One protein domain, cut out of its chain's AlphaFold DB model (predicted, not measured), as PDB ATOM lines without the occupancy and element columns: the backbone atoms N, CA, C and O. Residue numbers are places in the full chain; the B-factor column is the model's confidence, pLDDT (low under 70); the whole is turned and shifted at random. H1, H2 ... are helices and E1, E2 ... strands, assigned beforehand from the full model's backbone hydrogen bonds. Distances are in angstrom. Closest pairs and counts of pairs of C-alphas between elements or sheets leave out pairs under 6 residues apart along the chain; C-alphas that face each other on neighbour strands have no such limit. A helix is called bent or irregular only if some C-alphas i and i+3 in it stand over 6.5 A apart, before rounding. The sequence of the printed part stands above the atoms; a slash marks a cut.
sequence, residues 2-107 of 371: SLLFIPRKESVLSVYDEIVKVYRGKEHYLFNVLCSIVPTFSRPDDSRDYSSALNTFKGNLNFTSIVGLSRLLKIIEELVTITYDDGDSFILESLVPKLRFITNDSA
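AT A GLANCE: This is residues 2 to 107 of the 371 residues of an uncharacterized protein of Desulfosporosinus sp. BRH_c37 (UniProt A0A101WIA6). H1 lies in the middle, with H4 and H5 packed on it to make a bundle of three helices. H3 runs beside H1 on the side away from H5, H2 crosses H4, and the three-residue strand E1 follows H5 and passes beside H1. The printed part has 106 residues, with five named helices and one named strand in the order H1, H2, H3, H4, H5, E1; its class is mostly helix. The whole is compact, with a radius of gyration of the C-alphas of 13.8 A and spans of 40 by 31 by 20 A.

IN THESE COORDINATES: Start at Ser 2 and go on to C-alpha 9 at (-29.353, 46.354, 18.618), where H1, residues 9 to 22, begins; it is 20.3 A long. A tight link leads to H2, residues 27 to 37, 15.5 A. H3, residues 47 to 60, is 20.6 A long and irregular: C-alphas 48 and 51 are 7.2 A apart. Find C-alpha 65 at (-27.962, 50.716, 22.429); from there H4, the longest helix, runs 24.3 A over residues 65 to 81. H5, residues 88 to 98, is 15.5 A long and only just irregular, with C-alphas 94 and 97 6.6 A apart. E1, residues 100 to 102, ends at C-alpha 102 at (-23.147, 40.110, 17.012) and pairs with no named strand.

HOW THE PARTS SIT: Begin at H1, the hub, which touches H3, H4 and H5. Residues 65 to 72 of H4 touch H1 at a shallow tilt of 24 degrees, the same way; the closest C-alphas, of Lys 9 and Ser 65, are 6.0 A apart. H5 touches H1, closest at the C-alphas of Glu 18 and Lys 98, 6.3 A, opposite ways at a shallow tilt of 34 degrees, only just short of steep. H3 only just touches H1, through residues 54 to 58, with 3 pairs of C-alphas within 8 A; those of Leu 13 and Lys 58 are closest, 7.0 A. Look next at H2, which touches H4 at a steep tilt of 58 degrees, opposite ways, closest at the C-alphas of Val 33 and Glu 78, 6.3 A. The closest C-alphas of H1 and E1 are those of Ser 11 and Phe 101, 5.5 A. H3 and H5 are apart. In H1, H2 and H4 every O i to N i+4 pair is within hydrogen-bond range; H3 has 8 of 10 and H5 4 of 7.

THE WHOLE: The two farthest C-alphas, of Asp 45 and Ala 107, are 43.5 A apart. The printed part has no cut, and no link is long. Mean pLDDT of the printed part is 83.5; look for values under 70 at residues 2 to 3, 63 to 65 and 83 to 88.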
ATOM      1  N   SER A   2     -16.405  51.080  29.380       59.84
ATOM      2  CA  SER A   2     -16.041  51.403  27.998       59.84
ATOM      3  C   SER A   2     -16.098  50.100  27.210       59.84
ATOM      4  O   SER A   2     -15.246  49.236  27.386       59.84
ATOM      5  N   LEU A   3     -17.153  49.906  26.425       68.44
ATOM      6  CA  LEU A   3     -17.277  48.714  25.596       68.44
ATOM      7  C   LEU A   3     -16.429  48.893  24.342       68.44
ATOM      8  O   LEU A   3     -16.795  49.663  23.455       68.44
ATOM      9  N   LEU A   4     -15.320  48.156  24.265       81.31
ATOM     10  CA  LEU A   4     -14.486  48.109  23.063       81.31
ATOM     11  C   LEU A   4     -15.283  47.601  21.848       81.31
ATOM     12  O   LEU A   4     -15.098  48.067  20.725       81.31
ATOM     13  N   PHE A   5     -16.216  46.675  22.086       87.00
ATOM     14  CA  PHE A   5     -17.114  46.131  21.076       87.00
ATOM     15  C   PHE A   5     -18.560  46.457  21.422       87.00
ATOM     16  O   PHE A   5     -19.020  46.188  22.528       87.00
ATOM     17  N   ILE A   6     -19.285  47.033  20.464       87.62
ATOM     18  CA  ILE A   6     -20.681  47.439  20.644       87.62
ATOM     19  C   ILE A   6     -21.582  46.418  19.934       87.62
ATOM     20  O   ILE A   6     -21.579  46.377  18.699       87.62
ATOM     21  N   PRO A   7     -22.355  45.602  20.677       88.50
ATOM     22  CA  PRO A   7     -23.428  44.771  20.145       88.50
ATOM     23  C   PRO A   7     -24.405  45.541  19.260       88.50
ATOM     24  O   PRO A   7     -24.844  46.647  19.594       88.50
ATOM     25  N   ARG A   8     -24.800  44.919  18.148       88.75
ATOM     26  CA  ARG A   8     -25.910  45.393  17.323       88.75
ATOM     27  C   ARG A   8     -27.195  45.301  18.123       88.75
ATOM     28  O   ARG A   8     -27.433  44.336  18.852       88.75
ATOM     29  N   LYS A   9     -28.064  46.284  17.934       87.44
ATOM     30  CA  LYS A   9     -29.353  46.354  18.618       87.44
ATOM     31  C   LYS A   9     -30.209  45.113  18.356       87.44
ATOM     32  O   LYS A   9     -30.799  44.561  19.279       87.44
ATOM     33  N   GLU A  10     -30.246  44.656  17.112       89.44
ATOM     34  CA  GLU A  10     -30.983  43.464  16.693       89.44
ATOM     35  C   GLU A  10     -30.457  42.221  17.416       89.44
ATOM     36  O   GLU A  10     -31.239  41.358  17.807       89.44
ATOM     37  N   SER A  11     -29.146  42.165  17.668       90.56
ATOM     38  CA  SER A  11     -28.530  41.064  18.403       90.56
ATOM     39  C   SER A  11     -28.902  41.071  19.882       90.56
ATOM     40  O   SER A  11     -29.195  40.014  20.426       90.56
ATOM     41  N   VAL A  12     -28.938  42.242  20.528       90.44
ATOM     42  CA  VAL A  12     -29.396  42.387  21.925       90.44
ATOM     43  C   VAL A  12     -30.832  41.876  22.067       90.44
ATOM     44  O   VAL A  12     -31.136  41.096  22.968       90.44
ATOM     45  N   LEU A  13     -31.712  42.267  21.140       91.31
ATOM     46  CA  LEU A  13     -33.102  41.810  21.128       91.31
ATOM     47  C   LEU A  13     -33.218  40.305  20.843       91.31
ATOM     48  O   LEU A  13     -34.041  39.637  21.465       91.31
ATOM     49  N   SER A  14     -32.388  39.772  19.943       92.50
ATOM     50  CA  SER A  14     -32.353  38.342  19.629       92.50
ATOM     51  C   SER A  14     -31.908  37.500  20.825       92.50
ATOM     52  O   SER A  14     -32.510  36.464  21.091       92.50
ATOM     53  N   VAL A  15     -30.885  37.936  21.569       93.12
ATOM     54  CA  VAL A  15     -30.436  37.230  22.780       93.12
ATOM     55  C   VAL A  15     -31.529  37.244  23.842       93.12
ATOM     56  O   VAL A  15     -31.817  36.205  24.426       93.12
ATOM     57  N   TYR A  16     -32.204  38.379  24.046       93.38
ATOM     58  CA  TYR A  16     -33.352  38.439  24.953       93.38
ATOM     59  C   TYR A  16     -34.461  37.445  24.563       93.38
ATOM     60  O   TYR A  16     -34.997  36.755  25.428       93.38
ATOM     61  N   ASP A  17     -34.778  37.323  23.270       94.00
ATOM     62  CA  ASP A  17     -35.763  36.342  22.801       94.00
ATOM     63  C   ASP A  17     -35.334  34.899  23.095       94.00
ATOM     64  O   ASP A  17     -36.174  34.075  23.459       94.00
ATOM     65  N   GLU A  18     -34.045  34.575  22.964       94.62
ATOM     66  CA  GLU A  18     -33.532  33.253  23.334       94.62
ATOM     67  C   GLU A  18     -33.610  33.013  24.848       94.62
ATOM     68  O   GLU A  18     -34.042  31.935  25.251       94.62
ATOM     69  N   ILE A  19     -33.306  34.012  25.688       92.31
ATOM     70  CA  ILE A  19     -33.493  33.920  27.148       92.31
ATOM     71  C   ILE A  19     -34.960  33.609  27.470       92.31
ATOM     72  O   ILE A  19     -35.254  32.666  28.204       92.31
ATOM     73  N   VAL A  20     -35.903  34.344  26.873       92.50
ATOM     74  CA  VAL A  20     -37.341  34.098  27.066       92.50
ATOM     75  C   VAL A  20     -37.729  32.672  26.657       92.50
ATOM     76  O   VAL A  20     -38.520  32.032  27.349       92.50
ATOM     77  N   LYS A  21     -37.174  32.145  25.557       92.00
ATOM     78  CA  LYS A  21     -37.428  30.762  25.120       92.00
ATOM     79  C   LYS A  21     -36.878  29.732  26.106       92.00
ATOM     80  O   LYS A  21     -37.581  28.766  26.389       92.00
ATOM     81  N   VAL A  22     -35.662  29.936  26.619       90.19
ATOM     82  CA  VAL A  22     -35.017  29.043  27.602       90.19
ATOM     83  C   VAL A  22     -35.848  28.949  28.884       90.19
ATOM     84  O   VAL A  22     -36.013  27.864  29.432       90.19
ATOM     85  N   TYR A  23     -36.441  30.062  29.320       87.75
ATOM     86  CA  TYR A  23     -37.270  30.127  30.530       87.75
ATOM     87  C   TYR A  23     -38.768  29.879  30.286       87.75
ATOM     88  O   TYR A  23     -39.585  30.121  31.175       87.75
ATOM     89  N   ARG A  24     -39.166  29.378  29.112       87.38
ATOM     90  CA  ARG A  24     -40.574  29.058  28.838       87.38
ATOM     91  C   ARG A  24     -41.070  27.932  29.757       87.38
ATOM     92  O   ARG A  24     -40.439  26.886  29.861       87.38
ATOM     93  N   GLY A  25     -42.213  28.142  30.408       82.75
ATOM     94  CA  GLY A  25     -42.743  27.280  31.473       82.75
ATOM     95  C   GLY A  25     -42.081  27.479  32.846       82.75
ATOM     96  O   GLY A  25     -42.469  26.824  33.812       82.75
ATOM     97  N   LYS A  26     -41.083  28.365  32.935       84.19
ATOM     98  CA  LYS A  26     -40.305  28.731  34.130       84.19
ATOM     99  C   LYS A  26     -40.210  30.268  34.243       84.19
ATOM    100  O   LYS A  26     -39.250  30.814  34.786       84.19
ATOM    101  N   GLU A  27     -41.199  30.991  33.709       87.38
ATOM    102  CA  GLU A  27     -41.132  32.444  33.503       87.38
ATOM    103  C   GLU A  27     -41.069  33.236  34.813       87.38
ATOM    104  O   GLU A  27     -40.565  34.357  34.828       87.38
ATOM    105  N   HIS A  28     -41.553  32.683  35.929       82.06
ATOM    106  CA  HIS A  28     -41.523  33.356  37.230       82.06
ATOM    107  C   HIS A  28     -40.106  33.718  37.681       82.06
ATOM    108  O   HIS A  28     -39.941  34.761  38.310       82.06
ATOM    109  N   TYR A  29     -39.094  32.917  37.327       81.81
ATOM    110  CA  TYR A  29     -37.692  33.251  37.594       81.81
ATOM    111  C   TYR A  29     -37.261  34.481  36.805       81.81
ATOM    112  O   TYR A  29     -36.729  35.427  37.381       81.81
ATOM    113  N   LEU A  30     -37.568  34.500  35.505       88.19
ATOM    114  CA  LEU A  30     -37.282  35.645  34.654       88.19
ATOM    115  C   LEU A  30     -37.989  36.898  35.187       88.19
ATOM    116  O   LEU A  30     -37.350  37.929  35.340       88.19
ATOM    117  N   PHE A  31     -39.270  36.818  35.566       90.19
ATOM    118  CA  PHE A  31     -39.983  37.958  36.154       90.19
ATOM    119  C   PHE A  31     -39.343  38.470  37.450       90.19
ATOM    120  O   PHE A  31     -39.254  39.684  37.617       90.19
ATOM    121  N   ASN A  32     -38.870  37.589  38.337       87.81
ATOM    122  CA  ASN A  32     -38.183  38.006  39.563       87.81
ATOM    123  C   ASN A  32     -36.918  38.825  39.250       87.81
ATOM    124  O   ASN A  32     -36.722  39.883  39.849       87.81
ATOM    125  N   VAL A  33     -36.120  38.385  38.269       89.69
ATOM    126  CA  VAL A  33     -34.936  39.122  37.789       89.69
ATOM    127  C   VAL A  33     -35.316  40.455  37.152       89.69
ATOM    128  O   VAL A  33     -34.735  41.498  37.439       89.69
ATOM    129  N   LEU A  34     -36.325  40.458  36.284       90.19
ATOM    130  CA  LEU A  34     -36.745  41.687  35.617       90.19
ATOM    131  C   LEU A  34     -37.247  42.736  36.626       90.19
ATOM    132  O   LEU A  34     -36.960  43.920  36.454       90.19
ATOM    133  N   CYS A  35     -37.947  42.312  37.684       88.81
ATOM    134  CA  CYS A  35     -38.404  43.189  38.763       88.81
ATOM    135  C   CYS A  35     -37.256  43.732  39.630       88.81
ATOM    136  O   CYS A  35     -37.349  44.874  40.084       88.81
ATOM    137  N   SER A  36     -36.180  42.966  39.858       87.00
ATOM    138  CA  SER A  36     -35.019  43.460  40.619       87.00
ATOM    139  C   SER A  36     -34.220  44.507  39.835       87.00
ATOM    140  O   SER A  36     -33.733  45.481  40.409       87.00
ATOM    141  N   ILE A  37     -34.139  44.355  38.510       84.50
ATOM    142  CA  ILE A  37     -33.340  45.228  37.638       84.50
ATOM    143  C   ILE A  37     -34.113  46.471  37.193       84.50
ATOM    144  O   ILE A  37     -33.530  47.548  37.030       84.50
ATOM    145  N   VAL A  38     -35.418  46.337  36.947       83.31
ATOM    146  CA  VAL A  38     -36.270  47.426  36.465       83.31
ATOM    147  C   VAL A  38     -37.381  47.682  37.482       83.31
ATOM    148  O   VAL A  38     -38.425  47.041  37.416       83.31
ATOM    149  N   PRO A  39     -37.218  48.680  38.374       79.06
ATOM    150  CA  PRO A  39     -38.176  48.950  39.452       79.06
ATOM    151  C   PRO A  39     -39.596  49.278  38.976       79.06
ATOM    152  O   PRO A  39     -40.558  49.128  39.718       79.06
ATOM    153  N   THR A  40     -39.736  49.765  37.739       81.81
ATOM    154  CA  THR A  40     -41.034  50.082  37.125       81.81
ATOM    155  C   THR A  40     -41.708  48.874  36.475       81.81
ATOM    156  O   THR A  40     -42.797  49.013  35.925       81.81
ATOM    157  N   PHE A  41     -41.042  47.720  36.437       85.94
ATOM    158  CA  PHE A  41     -41.570  46.506  35.840       85.94
ATOM    159  C   PHE A  41     -42.224  45.649  36.919       85.94
ATOM    160  O   PHE A  41     -41.570  45.207  37.861       85.94
ATOM    161  N   SER A  42     -43.522  45.406  36.763       84.44
ATOM    162  CA  SER A  42     -44.296  44.574  37.680       84.44
ATOM    163  C   SER A  42     -44.549  43.210  37.062       84.44
ATOM    164  O   SER A  42     -44.961  43.106  35.903       84.44
ATOM    165  N   ARG A  43     -44.337  42.159  37.853       86.69
ATOM    166  CA  ARG A  43     -44.719  40.797  37.485       86.69
ATOM    167  C   ARG A  43     -46.241  40.731  37.268       86.69
ATOM    168  O   ARG A  43     -46.971  41.231  38.120       86.69
ATOM    169  N   PRO A  44     -46.730  40.112  36.180       88.44
ATOM    170  CA  PRO A  44     -48.165  39.940  35.976       88.44
ATOM    171  C   PRO A  44     -48.771  38.955  36.980       88.44
ATOM    172  O   PRO A  44     -48.154  37.931  37.294       88.44
ATOM    173  N   ASP A  45     -50.000  39.231  37.413       85.25
ATOM    174  CA  ASP A  45     -50.751  38.365  38.330       85.25
ATOM    175  C   ASP A  45     -51.269  37.087  37.642       85.25
ATOM    176  O   ASP A  45     -51.422  36.052  38.290       85.25
ATOM    177  N   ASP A  46     -51.500  37.131  36.323       86.38
ATOM    178  CA  ASP A  46     -51.993  36.005  35.524       86.38
ATOM    179  C   ASP A  46     -50.983  35.580  34.443       86.38
ATOM    180  O   ASP A  46     -50.442  36.393  33.690       86.38
ATOM    181  N   SER A  47     -50.781  34.266  34.327       85.06
ATOM    182  CA  SER A  47     -50.004  33.607  33.269       85.06
ATOM    183  C   SER A  47     -50.394  34.017  31.842       85.06
ATOM    184  O   SER A  47     -49.542  34.046  30.952       85.06
ATOM    185  N   ARG A  48     -51.664  34.378  31.608       87.06
ATOM    186  CA  ARG A  48     -52.163  34.834  30.299       87.06
ATOM    187  C   ARG A  48     -51.497  36.130  29.837       87.06
ATOM    188  O   ARG A  48     -51.345  36.337  28.634       87.06
ATOM    189  N   ASP A  49     -51.034  36.952  30.776       88.44
ATOM    190  CA  ASP A  49     -50.424  38.252  30.498       88.44
ATOM    191  C   ASP A  49     -48.896  38.183  30.366       88.44
ATOM    192  O   ASP A  49     -48.261  39.167  29.977       88.44
ATOM    193  N   TYR A  50     -48.283  37.018  30.619       89.50
ATOM    194  CA  TYR A  50     -46.824  36.862  30.625       89.50
ATOM    195  C   TYR A  50     -46.195  37.254  29.289       89.50
ATOM    196  O   TYR A  50     -45.232  38.018  29.249       89.50
ATOM    197  N   SER A  51     -46.780  36.794  28.181       87.75
ATOM    198  CA  SER A  51     -46.287  37.130  26.839       87.75
ATOM    199  C   SER A  51     -46.376  38.632  26.553       87.75
ATOM    200  O   SER A  51     -45.473  39.198  25.940       87.75
ATOM    201  N   SER A  52     -47.444  39.293  27.011       88.69
ATOM    202  CA  SER A  52     -47.612  40.740  26.846       88.69
ATOM    203  C   SER A  52     -46.545  41.505  27.634       88.69
ATOM    204  O   SER A  52     -45.834  42.333  27.064       88.69
ATOM    205  N   ALA A  53     -46.342  41.150  28.905       89.56
ATOM    206  CA  ALA A  53     -45.365  41.799  29.777       89.56
ATOM    207  C   ALA A  53     -43.918  41.635  29.287       89.56
ATOM    208  O   ALA A  53     -43.163  42.610  29.246       89.56
ATOM    209  N   LEU A  54     -43.532  40.433  28.842       90.44
ATOM    210  CA  LEU A  54     -42.199  40.185  28.281       90.44
ATOM    211  C   LEU A  54     -41.969  40.963  26.976       90.44
ATOM    212  O   LEU A  54     -40.857  41.444  26.744       90.44
ATOM    213  N   ASN A  55     -43.009  41.153  26.156       88.81
ATOM    214  CA  ASN A  55     -42.947  42.004  24.965       88.81
ATOM    215  C   ASN A  55     -42.847  43.497  25.319       88.81
ATOM    216  O   ASN A  55     -42.102  44.233  24.670       88.81
ATOM    217  N   THR A  56     -43.539  43.957  26.366       86.62
ATOM    218  CA  THR A  56     -43.376  45.324  26.883       86.62
ATOM    219  C   THR A  56     -41.943  45.559  27.354       86.62
ATOM    220  O   THR A  56     -41.335  46.570  26.998       86.62
ATOM    221  N   PHE A  57     -41.362  44.605  28.087       86.31
ATOM    222  CA  PHE A  57     -39.970  44.689  28.519       86.31
ATOM    223  C   PHE A  57     -38.998  44.719  27.337       86.31
ATOM    224  O   PHE A  57     -38.096  45.556  27.299       86.31
ATOM    225  N   LYS A  58     -39.222  43.880  26.320       88.50
ATOM    226  CA  LYS A  58     -38.459  43.920  25.065       88.50
ATOM    227  C   LYS A  58     -38.487  45.312  24.424       88.50
ATOM    228  O   LYS A  58     -37.459  45.804  23.965       88.50
ATOM    229  N   GLY A  59     -39.637  45.988  24.462       81.06
ATOM    230  CA  GLY A  59     -39.776  47.390  24.054       81.06
ATOM    231  C   GLY A  59     -38.883  48.356  24.846       81.06
ATOM    232  O   GLY A  59     -38.371  49.318  24.281       81.06
ATOM    233  N   ASN A  60     -38.601  48.073  26.119       77.19
ATOM    234  CA  ASN A  60     -37.695  48.864  26.960       77.19
ATOM    235  C   ASN A  60     -36.204  48.571  26.722       77.19
ATOM    236  O   ASN A  60     -35.356  49.375  27.115       77.19
ATOM    237  N   LEU A  61     -35.867  47.457  26.069       79.50
ATOM    238  CA  LEU A  61     -34.516  47.190  25.557       79.50
ATOM    239  C   LEU A  61     -34.248  47.916  24.227       79.50
ATOM    240  O   LEU A  61     -33.111  47.989  23.773       79.50
ATOM    241  N   ASN A  62     -35.290  48.485  23.615       70.88
ATOM    242  CA  ASN A  62     -35.250  49.144  22.310       70.88
ATOM    243  C   ASN A  62     -34.627  50.561  22.340       70.88
ATOM    244  O   ASN A  62     -34.371  51.133  21.273       70.88
ATOM    245  N   PHE A  63     -34.420  51.138  23.533       59.66
ATOM    246  CA  PHE A  63     -33.781  52.448  23.726       59.66
ATOM    247  C   PHE A  63     -32.284  52.403  23.359       59.66
ATOM    248  O   PHE A  63     -31.707  51.328  23.231       59.66
ATOM    249  N   THR A  64     -31.673  53.572  23.128       56.31
ATOM    250  CA  THR A  64     -30.280  53.764  22.669       56.31
ATOM    251  C   THR A  64     -29.311  52.699  23.210       56.31
ATOM    252  O   THR A  64     -29.249  52.451  24.413       56.31
ATOM    253  N   SER A  65     -28.580  52.052  22.292       63.47
ATOM    254  CA  SER A  65     -27.962  50.716  22.429       63.47
ATOM    255  C   SER A  65     -27.212  50.434  23.735       63.47
ATOM    256  O   SER A  65     -27.233  49.302  24.207       63.47
ATOM    257  N   ILE A  66     -26.596  51.443  24.351       70.00
ATOM    258  CA  ILE A  66     -25.803  51.299  25.580       70.00
ATOM    259  C   ILE A  66     -26.683  50.978  26.802       70.00
ATOM    260  O   ILE A  66     -26.325  50.120  27.606       70.00
ATOM    261  N   VAL A  67     -27.844  51.627  26.947       75.62
ATOM    262  CA  VAL A  67     -28.726  51.418  28.114       75.62
ATOM    263  C   VAL A  67     -29.430  50.067  28.024       75.62
ATOM    264  O   VAL A  67     -29.501  49.344  29.017       75.62
ATOM    265  N   GLY A  68     -29.925  49.716  26.833       79.19
ATOM    266  CA  GLY A  68     -30.547  48.414  26.581       79.19
ATOM    267  C   GLY A  68     -29.569  47.263  26.815       79.19
ATOM    268  O   GLY A  68     -29.904  46.308  27.511       79.19
ATOM    269  N   LEU A  69     -28.335  47.395  26.321       81.81
ATOM    270  CA  LEU A  69     -27.284  46.406  26.543       81.81
ATOM    271  C   LEU A  69     -26.905  46.284  28.019       81.81
ATOM    272  O   LEU A  69     -26.895  45.177  28.535       81.81
ATOM    273  N   SER A  70     -26.660  47.393  28.724       82.50
ATOM    274  CA  SER A  70     -26.321  47.343  30.153       82.50
ATOM    275  C   SER A  70     -27.408  46.648  30.980       82.50
ATOM    276  O   SER A  70     -27.096  45.857  31.865       82.50
ATOM    277  N   ARG A  71     -28.687  46.885  30.662       85.75
ATOM    278  CA  ARG A  71     -29.799  46.160  31.292       85.75
ATOM    279  C   ARG A  71     -29.761  44.672  30.970       85.75
ATOM    280  O   ARG A  71     -29.959  43.875  31.873       85.75
ATOM    281  N   LEU A  72     -29.498  44.300  29.720       88.69
ATOM    282  CA  LEU A  72     -29.421  42.896  29.329       88.69
ATOM    283  C   LEU A  72     -28.255  42.159  29.999       88.69
ATOM    284  O   LEU A  72     -28.449  41.041  30.460       88.69
ATOM    285  N   LEU A  73     -27.083  42.788  30.107       88.06
ATOM    286  CA  LEU A  73     -25.935  42.209  30.812       88.06
ATOM    287  C   LEU A  73     -26.250  41.977  32.296       88.06
ATOM    288  O   LEU A  73     -25.959  40.903  32.809       88.06
ATOM    289  N   LYS A  74     -26.947  42.917  32.951       87.69
ATOM    290  CA  LYS A  74     -27.439  42.730  34.329       87.69
ATOM    291  C   LYS A  74     -28.473  41.612  34.453       87.69
ATOM    292  O   LYS A  74     -28.484  40.903  35.448       87.69
ATOM    293  N   ILE A  75     -29.351  41.449  33.457       89.38
ATOM    294  CA  ILE A  75     -30.309  40.329  33.436       89.38
ATOM    295  C   ILE A  75     -29.547  39.012  33.402       89.38
ATOM    296  O   ILE A  75     -29.879  38.105  34.149       89.38
ATOM    297  N   ILE A  76     -28.527  38.913  32.551       88.94
ATOM    298  CA  ILE A  76     -27.695  37.714  32.445       88.94
ATOM    299  C   ILE A  76     -26.957  37.449  33.760       88.94
ATOM    300  O   ILE A  76     -27.005  36.326  34.247       88.94
ATOM    301  N   GLU A  77     -26.332  38.470  34.343       88.31
ATOM    302  CA  GLU A  77     -25.648  38.399  35.640       88.31
ATOM    303  C   GLU A  77     -26.566  37.821  36.729       88.31
ATOM    304  O   GLU A  77     -26.251  36.784  37.309       88.31
ATOM    305  N   GLU A  78     -27.749  38.407  36.927       87.69
ATOM    306  CA  GLU A  78     -28.738  37.954  37.917       87.69
ATOM    307  C   GLU A  78     -29.291  36.550  37.612       87.69
ATOM    308  O   GLU A  78     -29.497  35.737  38.510       87.69
ATOM    309  N   LEU A  79     -29.520  36.215  36.336       86.44
ATOM    310  CA  LEU A  79     -29.969  34.868  35.953       86.44
ATOM    311  C   LEU A  79     -28.904  33.797  36.222       86.44
ATOM    312  O   LEU A  79     -29.259  32.642  36.452       86.44
ATOM    313  N   VAL A  80     -27.622  34.165  36.180       81.19
ATOM    314  CA  VAL A  80     -26.489  33.265  36.431       81.19
ATOM    315  C   VAL A  80     -26.172  33.150  37.928       81.19
ATOM    316  O   VAL A  80     -25.687  32.103  38.364       81.19
ATOM    317  N   THR A  81     -26.442  34.188  38.726       78.19
ATOM    318  CA  THR A  81     -26.246  34.166  40.187       78.19
ATOM    319  C   THR A  81     -27.398  33.499  40.937       78.19
ATOM    320  O   THR A  81     -27.166  32.901  41.990       78.19
ATOM    321  N   ILE A  82     -28.626  33.543  40.412       72.06
ATOM    322  CA  ILE A  82     -29.766  32.846  41.019       72.06
ATOM    323  C   ILE A  82     -29.584  31.333  40.868       72.06
ATOM    324  O   ILE A  82     -29.764  30.750  39.799       72.06
ATOM    325  N   THR A  83     -29.255  30.679  41.981       55.69
ATOM    326  CA  THR A  83     -29.138  29.223  42.068       55.69
ATOM    327  C   THR A  83     -30.495  28.554  41.869       55.69
ATOM    328  O   THR A  83     -31.444  28.804  42.615       55.69
ATOM    329  N   TYR A  84     -30.571  27.694  40.856       56.66
ATOM    330  CA  TYR A  84     -31.721  26.845  40.548       56.66
ATOM    331  C   TYR A  84     -31.731  25.599  41.452       56.66
ATOM    332  O   TYR A  84     -30.670  25.044  41.732       56.66
ATOM    333  N   ASP A  85     -32.911  25.072  41.799       52.31
ATOM    334  CA  ASP A  85     -33.051  23.750  42.451       52.31
ATOM    335  C   ASP A  85     -32.578  22.571  41.549       52.31
ATOM    336  O   ASP A  85     -32.347  21.470  42.037       52.31
ATOM    337  N   ASP A  86     -32.379  22.821  40.245       50.78
ATOM    338  CA  ASP A  86     -31.926  21.892  39.185       50.78
ATOM    339  C   ASP A  86     -30.408  22.043  38.888       50.78
ATOM    340  O   ASP A  86     -29.867  21.344  38.030       50.78
ATOM    341  N   GLY A  87     -29.695  22.932  39.597       59.12
ATOM    342  CA  GLY A  87     -28.232  23.067  39.540       59.12
ATOM    343  C   GLY A  87     -27.638  23.812  38.330       59.12
ATOM    344  O   GLY A  87     -28.330  24.228  37.400       59.12
ATOM    345  N   ASP A  88     -26.307  23.968  38.355       67.12
ATOM    346  CA  ASP A  88     -25.486  24.683  37.357       67.12
ATOM    347  C   ASP A  88     -25.613  24.138  35.917       67.12
ATOM    348  O   ASP A  88     -25.364  24.866  34.955       67.12
ATOM    349  N   SER A  89     -26.034  22.880  35.750       73.25
ATOM    350  CA  SER A  89     -26.160  22.212  34.443       73.25
ATOM    351  C   SER A  89     -27.214  22.874  33.545       73.25
ATOM    352  O   SER A  89     -26.947  23.086  32.364       73.25
ATOM    353  N   PHE A  90     -28.357  23.330  34.083       80.06
ATOM    354  CA  PHE A  90     -29.364  24.033  33.272       80.06
ATOM    355  C   PHE A  90     -28.811  25.330  32.662       80.06
ATOM    356  O   PHE A  90     -29.021  25.607  31.479       80.06
ATOM    357  N   ILE A  91     -28.081  26.117  33.458       76.38
ATOM    358  CA  ILE A  91     -27.486  27.385  33.020       76.38
ATOM    359  C   ILE A  91     -26.436  27.115  31.938       76.38
ATOM    360  O   ILE A  91     -26.496  27.716  30.861       76.38
ATOM    361  N   LEU A  92     -25.512  26.187  32.199       77.56
ATOM    362  CA  LEU A  92     -24.416  25.863  31.285       77.56
ATOM    363  C   LEU A  92     -24.906  25.250  29.965       77.56
ATOM    364  O   LEU A  92     -24.397  25.605  28.908       77.56
ATOM    365  N   GLU A  93     -25.913  24.376  29.994       83.25
ATOM    366  CA  GLU A  93     -26.358  23.646  28.798       83.25
ATOM    367  C   GLU A  93     -27.428  24.391  27.990       83.25
ATOM    368  O   GLU A  93     -27.479  24.268  26.766       83.25
ATOM    369  N   SER A  94     -28.297  25.167  28.649       85.81
ATOM    370  CA  SER A  94     -29.447  25.801  27.984       85.81
ATOM    371  C   SER A  94     -29.262  27.296  27.748       85.81
ATOM    372  O   SER A  94     -29.657  27.794  26.692       85.81
ATOM    373  N   LEU A  95     -28.683  28.020  28.713       87.56
ATOM    374  CA  LEU A  95     -28.582  29.480  28.658       87.56
ATOM    375  C   LEU A  95     -27.288  29.936  27.976       87.56
ATOM    376  O   LEU A  95     -27.362  30.643  26.974       87.56
ATOM    377  N   VAL A  96     -26.122  29.506  28.473       89.06
ATOM    378  CA  VAL A  96     -24.791  29.947  27.999       89.06
ATOM    379  C   VAL A  96     -24.640  29.888  26.467       89.06
ATOM    380  O   VAL A  96     -24.277  30.912  25.883       89.06
ATOM    381  N   PRO A  97     -25.021  28.802  25.758       90.50
ATOM    382  CA  PRO A  97     -24.862  28.724  24.300       90.50
ATOM    383  C   PRO A  97     -25.671  29.769  23.514       90.50
ATOM    384  O   PRO A  97     -25.426  29.990  22.327       90.50
ATOM    385  N   LYS A  98     -26.668  30.396  24.152       92.50
ATOM    386  CA  LYS A  98     -27.560  31.399  23.556       92.50
ATOM    387  C   LYS A  98     -27.103  32.834  23.779       92.50
ATOM    388  O   LYS A  98     -27.602  33.743  23.114       92.50
ATOM    389  N   LEU A  99     -26.160  33.050  24.689       92.81
ATOM    390  CA  LEU A  99     -25.677  34.369  25.079       92.81
ATOM    391  C   LEU A  99     -24.563  34.841  24.138       92.81
ATOM    392  O   LEU A  99     -23.405  34.981  24.528       92.81
ATOM    393  N   ARG A 100     -24.928  35.059  22.871       93.75
ATOM    394  CA  ARG A 100     -24.014  35.454  21.791       93.75
ATOM    395  C   ARG A 100     -24.489  36.742  21.127       93.75
ATOM    396  O   ARG A 100     -25.613  36.830  20.638       93.75
ATOM    397  N   PHE A 101     -23.623  37.744  21.094       92.00
ATOM    398  CA  PHE A 101     -23.906  39.085  20.604       92.00
ATOM    399  C   PHE A 101     -23.079  39.403  19.362       92.00
ATOM    400  O   PHE A 101     -21.865  39.581  19.434       92.00
ATOM    401  N   ILE A 102     -23.750  39.582  18.231       92.00
ATOM    402  CA  ILE A 102     -23.147  40.110  17.012       92.00
ATOM    403  C   ILE A 102     -22.851  41.593  17.229       92.00
ATOM    404  O   ILE A 102     -23.745  42.372  17.578       92.00
ATOM    405  N   THR A 103     -21.607  42.001  16.996       91.00
ATOM    406  CA  THR A 103     -21.179  43.392  17.185       91.00
ATOM    407  C   THR A 103     -21.275  44.199  15.891       91.00
ATOM    408  O   THR A 103     -21.536  43.676  14.803       91.00
ATOM    409  N   ASN A 104     -21.115  45.520  15.985       87.31
ATOM    410  CA  ASN A 104     -21.025  46.381  14.801       87.31
ATOM    411  C   ASN A 104     -19.852  45.981  13.891       87.31
ATOM    412  O   ASN A 104     -19.949  46.137  12.675       87.31
ATOM    413  N   ASP A 105     -18.798  45.402  14.465       86.81
ATOM    414  CA  ASP A 105     -17.752  44.712  13.722       86.81
ATOM    415  C   ASP A 105     -18.210  43.284  13.400       86.81
ATOM    416  O   ASP A 105     -18.285  42.426  14.275       86.81
ATOM    417  N   SER A 106     -18.517  43.015  12.132       82.38
ATOM    418  CA  SER A 106     -19.035  41.710  11.704       82.38
ATOM    419  C   SER A 106     -18.081  40.541  11.948       82.38
ATOM    420  O   SER A 106     -18.529  39.403  11.893       82.38
ATOM    421  N   ALA A 107     -16.790  40.799  12.164       88.25
ATOM    422  CA  ALA A 107     -15.823  39.748  12.454       88.25
ATOM    423  C   ALA A 107     -15.780  39.367  13.942       88.25
ATOM    424  O   ALA A 107     -15.188  38.345  14.269       88.25
TER     425      ALA A 107